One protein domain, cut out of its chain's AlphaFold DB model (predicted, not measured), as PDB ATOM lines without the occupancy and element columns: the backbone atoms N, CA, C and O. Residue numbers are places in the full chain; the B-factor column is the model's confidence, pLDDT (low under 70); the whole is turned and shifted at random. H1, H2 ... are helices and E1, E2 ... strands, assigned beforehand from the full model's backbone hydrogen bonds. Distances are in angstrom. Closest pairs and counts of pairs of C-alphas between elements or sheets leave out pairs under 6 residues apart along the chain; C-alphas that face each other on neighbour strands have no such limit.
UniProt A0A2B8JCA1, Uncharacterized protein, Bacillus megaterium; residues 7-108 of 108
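Overview. This is residues 7 to 108 of the 108 residues of an uncharacterized protein of Bacillus megaterium (UniProt A0A2B8JCA1). Two small four-stranded sheets lie face to face as a sandwich, a strongly twisted one, E2 E1 E5 E4, and a flatter one, E3 E7 E8 E6, whose other face is covered by H1. The 102 printed residues hold eight named strands and one named helix, in the order E1 E2 E3 E4 E5 H1 E6 E7 E8; both sheets are antiparallel. The class is mixed, with under half of the residues in named elements. The whole is compact, with a radius of gyration of the C-alphas of 13.2 A and spans of 40 by 29 by 25 A.

Arrangement. Start with E1, residues 7 to 11, and E2, residues 16 to 20, a hairpin with N 18 and O 9 at 2.8 A. E5, residues 50 to 55, is a neighbour of E1, with an angle of 129 degrees between their N-to-C directions and N 8 and O 53 within hydrogen-bond range at 3.5 A, and forms a hairpin with E4, residues 37 to 42, N 40 and O 52 at 2.8 A. In the other sheet, E3, residues 31 to 33, has N 33 at 2.8 A from O 97 of E7, residues 96 to 100. E7 and E8, residues 103 to 107, form a hairpin, N 98 and O 105 at 2.8 A; E6, residues 77 to 79, neighbours E8, N 106 and O 78 at 2.8 A. The facing parts of this sandwich are 10.2 A centre to centre. H1, residues 65 to 74, makes two layers with the second sheet, helix on one face, at a height of 9.7 A; its closest C-alphas to E7 are Ala 68 and Leu 98, 7.4 A. Every O i to N i+4 pair in H1 is within hydrogen-bond range.

Along the chain. Find C-alpha 7 at (-35.492, -29.631, -34.692), where E1 begins. E4 spans 16.7 A, E5 16.0 A and H1 14.2 A. E8 ends at C-alpha 107, (-28.623, -21.886, -50.864).

Size, cuts and confidence. The farthest C-alphas, Arg 46 and Thr 74, are 40.9 A apart. The printed part has no cut; E6 to E7 is the long link. Residues 46 to 49 have pLDDT under 70.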
ATOM      1  N   ARG A   7     -36.831 -29.023 -34.663       85.06
ATOM      2  CA  ARG A   7     -35.492 -29.631 -34.692       85.06
ATOM      3  C   ARG A   7     -35.387 -30.618 -35.838       85.06
ATOM      4  O   ARG A   7     -36.128 -31.604 -35.867       85.06
ATOM      5  N   ILE A   8     -34.429 -30.391 -36.725       88.56
ATOM      6  CA  ILE A   8     -34.142 -31.272 -37.861       88.56
ATOM      7  C   ILE A   8     -32.859 -32.052 -37.570       88.56
ATOM      8  O   ILE A   8     -31.871 -31.480 -37.112       88.56
ATOM      9  N   HIS A   9     -32.878 -33.368 -37.788       86.50
ATOM     10  CA  HIS A   9     -31.692 -34.222 -37.664       86.50
ATOM     11  C   HIS A   9     -31.773 -35.440 -38.587       86.50
ATOM     12  O   HIS A   9     -32.862 -35.899 -38.934       86.50
ATOM     13  N   TRP A  10     -30.616 -35.985 -38.957       88.44
ATOM     14  CA  TRP A  10     -30.531 -37.202 -39.760       88.44
ATOM     15  C   TRP A  10     -30.794 -38.446 -38.904       88.44
ATOM     16  O   TRP A  10     -30.094 -38.685 -37.915       88.44
ATOM     17  N   ASN A  11     -31.777 -39.262 -39.293       87.31
ATOM     18  CA  ASN A  11     -31.967 -40.598 -38.739       87.31
ATOM     19  C   ASN A  11     -31.168 -41.612 -39.568       87.31
ATOM     20  O   ASN A  11     -31.480 -41.867 -40.731       87.31
ATOM     21  N   ARG A  12     -30.160 -42.227 -38.942       85.31
ATOM     22  CA  ARG A  12     -29.275 -43.207 -39.586       85.31
ATOM     23  C   ARG A  12     -29.968 -44.523 -39.944       85.31
ATOM     24  O   ARG A  12     -29.594 -45.118 -40.945       85.31
ATOM     25  N   PHE A  13     -30.958 -44.960 -39.164       87.62
ATOM     26  CA  PHE A  13     -31.632 -46.246 -39.380       87.62
ATOM     27  C   PHE A  13     -32.572 -46.192 -40.584       87.62
ATOM     28  O   PHE A  13     -32.545 -47.061 -41.444       87.62
ATOM     29  N   GLU A  14     -33.370 -45.128 -40.671       88.38
ATOM     30  CA  GLU A  14     -34.344 -44.946 -41.754       88.38
ATOM     31  C   GLU A  14     -33.753 -44.233 -42.975       88.38
ATOM     32  O   GLU A  14     -34.427 -44.115 -43.996       88.38
ATOM     33  N   ARG A  15     -32.514 -43.728 -42.859       92.38
ATOM     34  CA  ARG A  15     -31.825 -42.914 -43.872       92.38
ATOM     35  C   ARG A  15     -32.694 -41.748 -44.364       92.38
ATOM     36  O   ARG A  15     -32.830 -41.527 -45.564       92.38
ATOM     37  N   LYS A  16     -33.312 -41.030 -43.422       94.38
ATOM     38  CA  LYS A  16     -34.211 -39.887 -43.664       94.38
ATOM     39  C   LYS A  16     -33.964 -38.771 -42.656       94.38
ATOM     40  O   LYS A  16     -33.566 -39.019 -41.513       94.38
ATOM     41  N   TRP A  17     -34.287 -37.544 -43.043       93.31
ATOM     42  CA  TRP A  17     -34.348 -36.408 -42.133       93.31
ATOM     43  C   TRP A  17     -35.614 -36.479 -41.294       93.31
ATOM     44  O   TRP A  17     -36.722 -36.616 -41.811       93.31
ATOM     45  N   THR A  18     -35.441 -36.383 -39.983       91.88
ATOM     46  CA  THR A  18     -36.529 -36.326 -39.015       91.88
ATOM     47  C   THR A  18     -36.746 -34.884 -38.592       91.88
ATOM     48  O   THR A  18     -35.842 -34.254 -38.033       91.88
ATOM     49  N   VAL A  19     -37.957 -34.383 -38.819       91.62
ATOM     50  CA  VAL A  19     -38.360 -33.009 -38.514       91.62
ATOM     51  C   VAL A  19     -39.283 -33.036 -37.301       91.62
ATOM     52  O   VAL A  19     -40.442 -33.423 -37.400       91.62
ATOM     53  N   LYS A  20     -38.775 -32.663 -36.126       88.19
ATOM     54  CA  LYS A  20     -39.565 -32.632 -34.887       88.19
ATOM     55  C   LYS A  20     -40.268 -31.293 -34.745       88.19
ATOM     56  O   LYS A  20     -39.642 -30.325 -34.321       88.19
ATOM     57  N   THR A  21     -41.553 -31.267 -35.071       82.06
ATOM     58  CA  THR A  21     -42.451 -30.122 -34.860       82.06
ATOM     59  C   THR A  21     -43.317 -30.352 -33.621       82.06
ATOM     60  O   THR A  21     -43.344 -31.447 -33.058       82.06
ATOM     61  N   SER A  22     -44.091 -29.346 -33.220       74.69
ATOM     62  CA  SER A  22     -45.131 -29.528 -32.202       74.69
ATOM     63  C   SER A  22     -46.297 -30.408 -32.646       74.69
ATOM     64  O   SER A  22     -46.979 -30.986 -31.807       74.69
ATOM     65  N   LYS A  23     -46.542 -30.485 -33.958       74.69
ATOM     66  CA  LYS A  23     -47.675 -31.196 -34.559       74.69
ATOM     67  C   LYS A  23     -47.338 -32.646 -34.909       74.69
ATOM     68  O   LYS A  23     -48.225 -33.405 -35.276       74.69
ATOM     69  N   GLY A  24     -46.066 -33.031 -34.823       83.50
ATOM     70  CA  GLY A  24     -45.620 -34.374 -35.163       83.50
ATOM     71  C   GLY A  24     -44.153 -34.452 -35.564       83.50
ATOM     72  O   GLY A  24     -43.385 -33.494 -35.448       83.50
ATOM     73  N   CYS A  25     -43.776 -35.632 -36.050       89.31
ATOM     74  CA  CYS A  25     -42.397 -35.995 -36.353       89.31
ATOM     75  C   CYS A  25     -42.267 -36.598 -37.769       89.31
ATOM     76  O   CYS A  25     -41.913 -37.779 -37.892       89.31
ATOM     77  N   PRO A  26     -42.606 -35.842 -38.835       90.50
ATOM     78  CA  PRO A  26     -42.483 -36.327 -40.206       90.50
ATOM     79  C   PRO A  26     -41.032 -36.673 -40.568       90.50
ATOM     80  O   PRO A  26     -40.069 -36.122 -40.021       90.50
ATOM     81  N   ARG A  27     -40.897 -37.624 -41.496       93.56
ATOM     82  CA  ARG A  27     -39.622 -38.188 -41.950       93.56
ATOM     83  C   ARG A  27     -39.549 -38.130 -43.466       93.56
ATOM     84  O   ARG A  27     -40.295 -38.840 -44.139       93.56
ATOM     85  N   HIS A  28     -38.631 -37.334 -43.997       95.12
ATOM     86  CA  HIS A  28     -38.504 -37.099 -45.435       95.12
ATOM     87  C   HIS A  28     -37.048 -37.196 -45.889       95.12
ATOM     88  O   HIS A  28     -36.124 -36.974 -45.111       95.12
ATOM     89  N   LEU A  29     -36.842 -37.566 -47.154       96.00
ATOM     90  CA  LEU A  29     -35.509 -37.558 -47.769       96.00
ATOM     91  C   LEU A  29     -35.047 -36.140 -48.098       96.00
ATOM     92  O   LEU A  29     -33.859 -35.854 -48.003       96.00
ATOM     93  N   TYR A  30     -36.000 -35.274 -48.438       97.12
ATOM     94  CA  TYR A  30     -35.762 -33.890 -48.802       97.12
ATOM     95  C   TYR A  30     -36.585 -32.991 -47.885       97.12
ATOM     96  O   TYR A  30     -37.789 -33.203 -47.715       97.12
ATOM     97  N   VAL A  31     -35.929 -32.021 -47.256       96.62
ATOM     98  CA  VAL A  31     -36.572 -31.024 -46.393       96.62
ATOM     99  C   VAL A  31     -36.036 -29.666 -46.799       96.62
ATOM    100  O   VAL A  31     -34.826 -29.461 -46.801       96.62
ATOM    101  N   LEU A  32     -36.921 -28.743 -47.135       96.38
ATOM    102  CA  LEU A  32     -36.564 -27.370 -47.442       96.38
ATOM    103  C   LEU A  32     -36.988 -26.483 -46.280       96.38
ATOM    104  O   LEU A  32     -38.126 -26.565 -45.823       96.38
ATOM    105  N   VAL A  33     -36.064 -25.639 -45.833       95.19
ATOM    106  CA  VAL A  33     -36.349 -24.513 -44.954       95.19
ATOM    107  C   VAL A  33     -36.260 -23.231 -45.767       95.19
ATOM    108  O   VAL A  33     -35.170 -22.878 -46.223       95.19
ATOM    109  N   ASP A  34     -37.379 -22.536 -45.938       90.56
ATOM    110  CA  ASP A  34     -37.484 -21.250 -46.622       90.56
ATOM    111  C   ASP A  34     -37.959 -20.181 -45.626       90.56
ATOM    112  O   ASP A  34     -38.895 -20.406 -44.877       90.56
ATOM    113  N   LYS A  35     -37.324 -18.999 -45.598       87.00
ATOM    114  CA  LYS A  35     -37.589 -17.872 -44.655       87.00
ATOM    115  C   LYS A  35     -36.812 -17.889 -43.334       87.00
ATOM    116  O   LYS A  35     -37.095 -17.092 -42.440       87.00
ATOM    117  N   GLY A  36     -35.761 -18.691 -43.240       89.94
ATOM    118  CA  GLY A  36     -34.721 -18.495 -42.238       89.94
ATOM    119  C   GLY A  36     -34.586 -19.613 -41.220       89.94
ATOM    120  O   GLY A  36     -35.545 -20.289 -40.841       89.94
ATOM    121  N   TRP A  37     -33.351 -19.793 -40.777       92.88
ATOM    122  CA  TRP A  37     -32.949 -20.807 -39.817       92.88
ATOM    123  C   TRP A  37     -31.728 -20.340 -39.025       92.88
ATOM    124  O   TRP A  37     -30.980 -19.454 -39.443       92.88
ATOM    125  N   SER A  38     -31.527 -20.966 -37.874       92.50
ATOM    126  CA  SER A  38     -30.336 -20.818 -37.034       92.50
ATOM    127  C   SER A  38     -29.898 -22.179 -36.508       92.50
ATOM    128  O   SER A  38     -30.593 -23.176 -36.715       92.50
ATOM    129  N   VAL A  39     -28.752 -22.246 -35.841       91.06
ATOM    130  CA  VAL A  39     -28.285 -23.459 -35.163       91.06
ATOM    131  C   VAL A  39     -28.342 -23.306 -33.647       91.06
ATOM    132  O   VAL A  39     -28.164 -22.220 -33.102       91.06
ATOM    133  N   GLU A  40     -28.551 -24.418 -32.955       88.12
ATOM    134  CA  GLU A  40     -28.403 -24.534 -31.506       88.12
ATOM    135  C   GLU A  40     -27.462 -25.693 -31.197       88.12
ATOM    136  O   GLU A  40     -27.595 -26.785 -31.754       88.12
ATOM    137  N   ILE A  41     -26.537 -25.467 -30.269       84.81
ATOM    138  CA  ILE A  41     -25.595 -26.480 -29.798       84.81
ATOM    139  C   ILE A  41     -25.892 -26.745 -28.328       84.81
ATOM    140  O   ILE A  41     -26.058 -25.819 -27.536       84.81
ATOM    141  N   LYS A  42     -25.971 -28.023 -27.952       82.31
ATOM    142  CA  LYS A  42     -26.152 -28.450 -26.557       82.31
ATOM    143  C   LYS A  42     -24.894 -29.171 -26.055       82.31
ATOM    144  O   LYS A  42     -24.905 -30.402 -25.979       82.31
ATOM    145  N   PRO A  43     -23.820 -28.433 -25.712       71.19
ATOM    146  CA  PRO A  43     -22.532 -29.021 -25.324       71.19
ATOM    147  C   PRO A  43     -22.595 -29.759 -23.977       71.19
ATOM    148  O   PRO A  43     -21.827 -30.676 -23.718       71.19
ATOM    149  N   TYR A  44     -23.567 -29.414 -23.129       74.44
ATOM    150  CA  TYR A  44     -23.777 -30.022 -21.813       74.44
ATOM    151  C   TYR A  44     -24.317 -31.465 -21.862       74.44
ATOM    152  O   TYR A  44     -24.390 -32.137 -20.832       74.44
ATOM    153  N   LEU A  45     -24.704 -31.971 -23.039       71.19
ATOM    154  CA  LEU A  45     -25.093 -33.369 -23.218       71.19
ATOM    155  C   LEU A  45     -23.832 -34.252 -23.242       71.19
ATOM    156  O   LEU A  45     -23.358 -34.628 -24.310       71.19
ATOM    157  N   ARG A  46     -23.303 -34.589 -22.053       53.34
ATOM    158  CA  ARG A  46     -22.016 -35.292 -21.820       53.34
ATOM    159  C   ARG A  46     -21.746 -36.529 -22.689       53.34
ATOM    160  O   ARG A  46     -20.589 -36.842 -22.919       53.34
ATOM    161  N   SER A  47     -22.770 -37.247 -23.146       56.91
ATOM    162  CA  SER A  47     -22.611 -38.484 -23.927       56.91
ATOM    163  C   SER A  47     -22.888 -38.327 -25.427       56.91
ATOM    164  O   SER A  47     -22.594 -39.240 -26.195       56.91
ATOM    165  N   ASN A  48     -23.475 -37.205 -25.865       59.56
ATOM    166  CA  ASN A  48     -23.811 -36.952 -27.269       59.56
ATOM    167  C   ASN A  48     -24.112 -35.455 -27.485       59.56
ATOM    168  O   ASN A  48     -25.292 -35.082 -27.553       59.56
ATOM    169  N   PRO A  49     -23.088 -34.583 -27.544       62.00
ATOM    170  CA  PRO A  49     -23.280 -33.185 -27.908       62.00
ATOM    171  C   PRO A  49     -23.907 -33.119 -29.303       62.00
ATOM    172  O   PRO A  49     -23.383 -33.663 -30.279       62.00
ATOM    173  N   LYS A  50     -25.083 -32.494 -29.382       74.50
ATOM    174  CA  LYS A  50     -25.885 -32.413 -30.606       74.50
ATOM    175  C   LYS A  50     -26.008 -30.966 -31.049       74.50
ATOM    176  O   LYS A  50     -26.459 -30.119 -30.277       74.50
ATOM    177  N   GLY A  51     -25.657 -30.736 -32.309       78.88
ATOM    178  CA  GLY A  51     -26.084 -29.573 -33.066       78.88
ATOM    179  C   GLY A  51     -27.477 -29.805 -33.651       78.88
ATOM    180  O   GLY A  51     -27.779 -30.893 -34.147       78.88
ATOM    181  N   PHE A  52     -28.330 -28.790 -33.588       84.50
ATOM    182  CA  PHE A  52     -29.662 -28.792 -34.182       84.50
ATOM    183  C   PHE A  52     -29.818 -27.582 -35.085       84.50
ATOM    184  O   PHE A  52     -29.411 -26.486 -34.716       84.50
ATOM    185  N   VAL A  53     -30.486 -27.767 -36.220       88.56
ATOM    186  CA  VAL A  53     -31.048 -26.640 -36.963       88.56
ATOM    187  C   VAL A  53     -32.395 -26.284 -36.352       88.56
ATOM    188  O   VAL A  53     -33.221 -27.171 -36.112       88.56
ATOM    189  N   LEU A  54     -32.582 -24.992 -36.100       87.25
ATOM    190  CA  LEU A  54     -33.781 -24.379 -35.562       87.25
ATOM    191  C   LEU A  54     -34.462 -23.526 -36.630       87.25
ATOM    192  O   LEU A  54     -33.842 -22.665 -37.253       87.25
ATOM    193  N   THR A  55     -35.764 -23.730 -36.792       89.12
ATOM    194  CA  THR A  55     -36.621 -22.894 -37.639       89.12
ATOM    195  C   THR A  55     -38.077 -22.957 -37.163       89.12
ATOM    196  O   THR A  55     -38.403 -23.679 -36.208       89.12
ATOM    197  N   TYR A  56     -38.946 -22.188 -37.812       85.56
ATOM    198  CA  TYR A  56     -40.388 -22.201 -37.601       85.56
ATOM    199  C   TYR A  56     -41.053 -23.259 -38.476       85.56
ATOM    200  O   TYR A  56     -40.593 -23.573 -39.568       85.56
ATOM    201  N   SER A  57     -42.123 -23.877 -37.978       83.31
ATOM    202  CA  SER A  57     -42.739 -25.015 -38.673       83.31
ATOM    203  C   SER A  57     -43.375 -24.639 -40.019       83.31
ATOM    204  O   SER A  57     -43.472 -25.491 -40.891       83.31
ATOM    205  N   ASP A  58     -43.809 -23.391 -40.189       86.50
ATOM    206  CA  ASP A  58     -44.359 -22.817 -41.426       86.50
ATOM    207  C   ASP A  58     -43.285 -22.405 -42.448       86.50
ATOM    208  O   ASP A  58     -43.618 -21.981 -43.554       86.50
ATOM    209  N   HIS A  59     -42.009 -22.542 -42.085       90.25
ATOM    210  CA  HIS A  59     -40.856 -22.370 -42.969       90.25
ATOM    211  C   HIS A  59     -40.405 -23.701 -43.577       90.25
ATOM    212  O   HIS A  59     -39.355 -23.762 -44.200       90.25
ATOM    213  N   ILE A  60     -41.116 -24.803 -43.312       92.25
ATOM    214  CA  ILE A  60     -40.692 -26.143 -43.711       92.25
ATOM    215  C   ILE A  60     -41.602 -26.674 -44.803       92.25
ATOM    216  O   ILE A  60     -42.820 -26.752 -44.640       92.25
ATOM    217  N   SER A  61     -40.985 -27.140 -45.880       94.62
ATOM    218  CA  SER A  61     -41.645 -27.879 -46.949       94.62
ATOM    219  C   SER A  61     -40.873 -29.153 -47.298       94.62
ATOM    220  O   SER A  61     -39.714 -29.342 -46.920       94.62
ATOM    221  N   PHE A  62     -41.546 -30.069 -47.993       95.81
ATOM    222  CA  PHE A  62     -41.006 -31.375 -48.373       95.81
ATOM    223  C   PHE A  62     -40.991 -31.483 -49.901       95.81
ATOM    224  O   PHE A  62     -41.953 -31.995 -50.476       95.81
ATOM    225  N   PRO A  63     -39.953 -30.947 -50.567       96.94
ATOM    226  CA  PRO A  63     -39.883 -30.965 -52.022       96.94
ATOM    227  C   PRO A  63     -39.709 -32.390 -52.562       96.94
ATOM    228  O   PRO A  63     -39.259 -33.301 -51.857       96.94
ATOM    229  N   THR A  64     -40.032 -32.582 -53.841       97.25
ATOM    230  CA  THR A  64     -39.671 -33.811 -54.559       97.25
ATOM    231  C   THR A  64     -38.162 -33.874 -54.796       97.25
ATOM    232  O   THR A  64     -37.436 -32.886 -54.640       97.25
ATOM    233  N   LYS A  65     -37.674 -35.049 -55.209       96.56
ATOM    234  CA  LYS A  65     -36.270 -35.231 -55.591       96.56
ATOM    235  C   LYS A  65     -35.873 -34.264 -56.707       96.56
ATOM    236  O   LYS A  65     -34.827 -33.632 -56.621       96.56
ATOM    237  N   GLU A  66     -36.715 -34.136 -57.724       97.62
ATOM    238  CA  GLU A  66     -36.470 -33.318 -58.913       97.62
ATOM    239  C   GLU A  66     -36.380 -31.837 -58.536       97.62
ATOM    240  O   GLU A  66     -35.471 -31.140 -58.981       97.62
ATOM    241  N   GLN A  67     -37.266 -31.375 -57.647       97.50
ATOM    242  CA  GLN A  67     -37.228 -30.015 -57.109       97.50
ATOM    243  C   GLN A  67     -35.936 -29.760 -56.323       97.50
ATOM    244  O   GLN A  67     -35.243 -28.780 -56.587       97.50
ATOM    245  N   ALA A  68     -35.567 -30.658 -55.405       96.88
ATOM    246  CA  ALA A  68     -34.344 -30.525 -54.611       96.88
ATOM    247  C   ALA A  68     -33.077 -30.515 -55.487       96.88
ATOM    248  O   ALA A  68     -32.188 -29.685 -55.295       96.88
ATOM    249  N   GLN A  69     -33.006 -31.403 -56.482       95.81
ATOM    250  CA  GLN A  69     -31.890 -31.462 -57.428       95.81
ATOM    251  C   GLN A  69     -31.820 -30.213 -58.306       95.81
ATOM    252  O   GLN A  69     -30.737 -29.664 -58.493       95.81
ATOM    253  N   SER A  70     -32.962 -29.730 -58.798       96.88
ATOM    254  CA  SER A  70     -33.034 -28.493 -59.576       96.88
ATOM    255  C   SER A  70     -32.518 -27.299 -58.773       96.88
ATOM    256  O   SER A  70     -31.710 -26.528 -59.289       96.88
ATOM    257  N   MET A  71     -32.886 -27.181 -57.493       96.12
ATOM    258  CA  MET A  71     -32.387 -26.117 -56.614       96.12
ATOM    259  C   MET A  71     -30.862 -26.159 -56.458       96.12
ATOM    260  O   MET A  71     -30.216 -25.125 -56.603       96.12
ATOM    261  N   LEU A  72     -30.279 -27.338 -56.213       95.31
ATOM    262  CA  LEU A  72     -28.822 -27.485 -56.094       95.31
ATOM    263  C   LEU A  72     -28.089 -27.230 -57.415       95.31
ATOM    264  O   LEU A  72     -26.991 -26.688 -57.404       95.31
ATOM    265  N   PHE A  73     -28.684 -27.597 -58.551       96.12
ATOM    266  CA  PHE A  73     -28.074 -27.395 -59.866       96.12
ATOM    267  C   PHE A  73     -28.096 -25.927 -60.314       96.12
ATOM    268  O   PHE A  73     -27.190 -25.472 -61.006       96.12
ATOM    269  N   THR A  74     -29.139 -25.186 -59.937       96.00
ATOM    270  CA  THR A  74     -29.377 -23.812 -60.413       96.00
ATOM    271  C   THR A  74     -28.882 -22.729 -59.461       96.00
ATOM    272  O   THR A  74     -28.823 -21.565 -59.851       96.00
ATOM    273  N   SER A  75     -28.510 -23.088 -58.231       94.94
ATOM    274  CA  SER A  75     -28.143 -22.120 -57.198       94.94
ATOM    275  C   SER A  75     -26.700 -22.285 -56.750       94.94
ATOM    276  O   SER A  75     -26.140 -23.381 -56.766       94.94
ATOM    277  N   LYS A  76     -26.099 -21.197 -56.264       96.12
ATOM    278  CA  LYS A  76     -24.854 -21.304 -55.501       96.12
ATOM    279  C   LYS A  76     -25.185 -21.874 -54.128       96.12
ATOM    280  O   LYS A  76     -26.167 -21.474 -53.506       96.12
ATOM    281  N   TYR A  77     -24.354 -22.785 -53.639       96.81
ATOM    282  CA  TYR A  77     -24.568 -23.378 -52.327       96.81
ATOM    283  C   TYR A  77     -23.265 -23.622 -51.573       96.81
ATOM    284  O   TYR A  77     -22.186 -23.714 -52.155       96.81
ATOM    285  N   THR A  78     -23.386 -23.758 -50.256       96.88
ATOM    286  CA  THR A  78     -22.327 -24.288 -49.391       96.88
ATOM    287  C   THR A  78     -22.907 -25.305 -48.421       96.88
ATOM    288  O   THR A  78     -24.086 -25.240 -48.068       96.88
ATOM    289  N   GLN A  79     -22.098 -26.265 -47.989       96.62
ATOM    290  CA  GLN A  79     -22.550 -27.290 -47.061       96.62
ATOM    291  C   GLN A  79     -22.538 -26.762 -45.621       96.62
ATOM    292  O   GLN A  79     -21.561 -26.165 -45.166       96.62
ATOM    293  N   LEU A  80     -23.623 -27.015 -44.889       94.88
ATOM    294  CA  LEU A  80     -23.675 -26.842 -43.444       94.88
ATOM    295  C   LEU A  80     -23.001 -28.050 -42.785       94.88
ATOM    296  O   LEU A  80     -23.457 -29.187 -42.927       94.88
ATOM    297  N   LEU A  81     -21.924 -27.795 -42.053       92.44
ATOM    298  CA  LEU A  81     -21.090 -28.801 -41.407       92.44
ATOM    299  C   LEU A  81     -21.097 -28.586 -39.896       92.44
ATOM    300  O   LEU A  81     -21.000 -27.454 -39.425       92.44
ATOM    301  N   TYR A  82     -21.204 -29.686 -39.152       88.75
ATOM    302  CA  TYR A  82     -21.071 -29.709 -37.698       88.75
ATOM    303  C   TYR A  82     -19.787 -30.439 -37.323       88.75
ATOM    304  O   TYR A  82     -19.645 -31.631 -37.610       88.75
ATOM    305  N   ASP A  83     -18.882 -29.723 -36.671       88.38
ATOM    306  CA  ASP A  83     -17.673 -30.270 -36.081       88.38
ATOM    307  C   ASP A  83     -17.989 -30.774 -34.667       88.38
ATOM    308  O   ASP A  83     -18.490 -30.041 -33.811       88.38
ATOM    309  N   LYS A  84     -17.730 -32.061 -34.434       83.31
ATOM    310  CA  LYS A  84     -18.006 -32.729 -33.158       83.31
ATOM    311  C   LYS A  84     -16.920 -32.504 -32.117       83.31
ATOM    312  O   LYS A  84     -17.236 -32.602 -30.933       83.31
ATOM    313  N   ASP A  85     -15.697 -32.227 -32.551       85.06
ATOM    314  CA  ASP A  85     -14.545 -32.051 -31.672       85.06
ATOM    315  C   ASP A  85     -14.583 -30.647 -31.073       85.06
ATOM    316  O   ASP A  85     -14.468 -30.476 -29.860       85.06
ATOM    317  N   THR A  86     -14.858 -29.643 -31.910       87.94
ATOM    318  CA  THR A  86     -15.033 -28.255 -31.455       87.94
ATOM    319  C   THR A  86     -16.459 -27.939 -31.005       87.94
ATOM    320  O   THR A  86     -16.682 -26.917 -30.360       87.94
ATOM    321  N   MET A  87     -17.428 -28.812 -31.306       86.56
ATOM    322  CA  MET A  87     -18.860 -28.585 -31.077       86.56
ATOM    323  C   MET A  87     -19.335 -27.270 -31.705       86.56
ATOM    324  O   MET A  87     -19.993 -26.466 -31.047       86.56
ATOM    325  N   THR A  88     -19.000 -27.043 -32.975       89.44
ATOM    326  CA  THR A  88     -19.378 -25.827 -33.709       89.44
ATOM    327  C   THR A  88     -19.985 -26.151 -35.068       89.44
ATOM    328  O   THR A  88     -19.741 -27.210 -35.648       89.44
ATOM    329  N   PHE A  89     -20.814 -25.242 -35.578       91.31
ATOM    330  CA  PHE A  89     -21.166 -25.237 -36.992       91.31
ATOM    331  C   PHE A  89     -20.250 -24.277 -37.736       91.31
ATOM    332  O   PHE A  89     -19.902 -23.218 -37.214       91.31
ATOM    333  N   ASN A  90     -19.922 -24.603 -38.985       94.94
ATOM    334  CA  ASN A  90     -19.231 -23.656 -39.859       94.94
ATOM    335  C   ASN A  90     -20.086 -22.406 -40.145       94.94
ATOM    336  O   ASN A  90     -19.538 -21.339 -40.415       94.94
ATOM    337  N   ILE A  91     -21.419 -22.532 -40.104       94.81
ATOM    338  CA  ILE A  91     -22.377 -21.450 -40.350       94.81
ATOM    339  C   ILE A  91     -23.526 -21.532 -39.340       94.81
ATOM    340  O   ILE A  91     -24.155 -22.576 -39.180       94.81
ATOM    341  N   ASN A  92     -23.828 -20.410 -38.682       93.44
ATOM    342  CA  ASN A  92     -24.763 -20.386 -37.553       93.44
ATOM    343  C   ASN A  92     -26.210 -20.023 -37.920       93.44
ATOM    344  O   ASN A  92     -27.120 -20.242 -37.120       93.44
ATOM    345  N   SER A  93     -26.439 -19.456 -39.104       93.69
ATOM    346  CA  SER A  93     -27.765 -19.052 -39.579       93.69
ATOM    347  C   SER A  93     -27.771 -18.787 -41.079       93.69
ATOM    348  O   SER A  93     -26.729 -18.505 -41.668       93.69
ATOM    349  N   GLY A  94     -28.953 -18.792 -41.687       93.56
ATOM    350  CA  GLY A  94     -29.137 -18.450 -43.095       93.56
ATOM    351  C   GLY A  94     -30.611 -18.305 -43.457       93.56
ATOM    352  O   GLY A  94     -31.482 -18.423 -42.595       93.56
ATOM    353  N   LYS A  95     -30.895 -18.041 -44.738       94.31
ATOM    354  CA  LYS A  95     -32.269 -17.859 -45.242       94.31
ATOM    355  C   LYS A  95     -32.881 -19.157 -45.767       94.31
ATOM    356  O   LYS A  95     -33.982 -19.513 -45.355       94.31
ATOM    357  N   THR A  96     -32.154 -19.848 -46.642       96.56
ATOM    358  CA  THR A  96     -32.616 -21.070 -47.307       96.56
ATOM    359  C   THR A  96     -31.676 -22.219 -46.970       96.56
ATOM    360  O   THR A  96     -30.462 -22.085 -47.122       96.56
ATOM    361  N   LEU A  97     -32.223 -23.335 -46.491       96.81
ATOM    362  CA  LEU A  97     -31.465 -24.552 -46.196       96.81
ATOM    363  C   LEU A  97     -32.197 -25.759 -46.762       96.81
ATOM    364  O   LEU A  97     -33.347 -26.016 -46.416       96.81
ATOM    365  N   LEU A  98     -31.507 -26.510 -47.606       97.50
ATOM    366  CA  LEU A  98     -32.011 -27.733 -48.197       97.50
ATOM    367  C   LEU A  98     -31.294 -28.929 -47.580       97.50
ATOM    368  O   LEU A  98     -30.080 -29.081 -47.692       97.50
ATOM    369  N   PHE A  99     -32.062 -29.797 -46.943       96.88
ATOM    370  CA  PHE A  99     -31.611 -31.099 -46.487       96.88
ATOM    371  C   PHE A  99     -31.884 -32.130 -47.576       96.88
ATOM    372  O   PHE A  99     -33.016 -32.250 -48.048       96.88
ATOM    373  N   VAL A 100     -30.858 -32.890 -47.936       96.88
ATOM    374  CA  VAL A 100     -30.882 -33.993 -48.905       96.88
ATOM    375  C   VAL A 100     -30.158 -35.203 -48.297       96.88
ATOM    376  O   VAL A 100     -29.511 -35.055 -47.255       96.88
ATOM    377  N   PRO A 101     -30.251 -36.418 -48.859       95.12
ATOM    378  CA  PRO A 101     -29.580 -37.593 -48.292       95.12
ATOM    379  C   PRO A 101     -28.064 -37.429 -48.080       95.12
ATOM    380  O   PRO A 101     -27.500 -38.031 -47.168       95.12
ATOM    381  N   GLU A 102     -27.417 -36.603 -48.897       92.94
ATOM    382  CA  GLU A 102     -25.978 -36.334 -48.894       92.94
ATOM    383  C   GLU A 102     -25.557 -35.286 -47.849       92.94
ATOM    384  O   GLU A 102     -24.375 -35.183 -47.521       92.94
ATOM    385  N   GLY A 103     -26.493 -34.505 -47.301       94.12
ATOM    386  CA  GLY A 103     -26.170 -33.467 -46.326       94.12
ATOM    387  C   GLY A 103     -27.186 -32.334 -46.248       94.12
ATOM    388  O   GLY A 103     -28.324 -32.447 -46.694       94.12
ATOM    389  N   ALA A 104     -26.760 -31.227 -45.650       95.75
ATOM    390  CA  ALA A 104     -27.536 -30.000 -45.563       95.75
ATOM    391  C   ALA A 104     -26.788 -28.885 -46.298       95.75
ATOM    392  O   ALA A 104     -25.601 -28.670 -46.049       95.75
ATOM    393  N   PHE A 105     -27.471 -28.190 -47.200       96.94
ATOM    394  CA  PHE A 105     -26.885 -27.211 -48.106       96.94
ATOM    395  C   PHE A 105     -27.609 -25.881 -47.996       96.94
ATOM    396  O   PHE A 105     -28.830 -25.793 -48.121       96.94
ATOM    397  N   ILE A 106     -26.836 -24.841 -47.744       96.50
ATOM    398  CA  ILE A 106     -27.300 -23.466 -47.669       96.50
ATOM    399  C   ILE A 106     -27.294 -22.933 -49.085       96.50
ATOM    400  O   ILE A 106     -26.275 -23.035 -49.766       96.50
ATOM    401  N   ILE A 107     -28.426 -22.389 -49.508       95.00
ATOM    402  CA  ILE A 107     -28.623 -21.886 -50.864       95.00
ATOM    403  C   ILE A 107     -28.575 -20.355 -50.826       95.00
ATOM    404  O   ILE A 107     -29.239 -19.750 -49.976       95.00
ATOM    405  N   PHE A 108     -27.784 -19.758 -51.725       87.88
ATOM    406  CA  PHE A 108     -27.575 -18.312 -51.864       87.88
ATOM    407  C   PHE A 108     -28.191 -17.765 -53.148       87.88
ATOM    408  O   PHE A 108     -28.029 -18.423 -54.203       87.88
TER     409      PHE A 108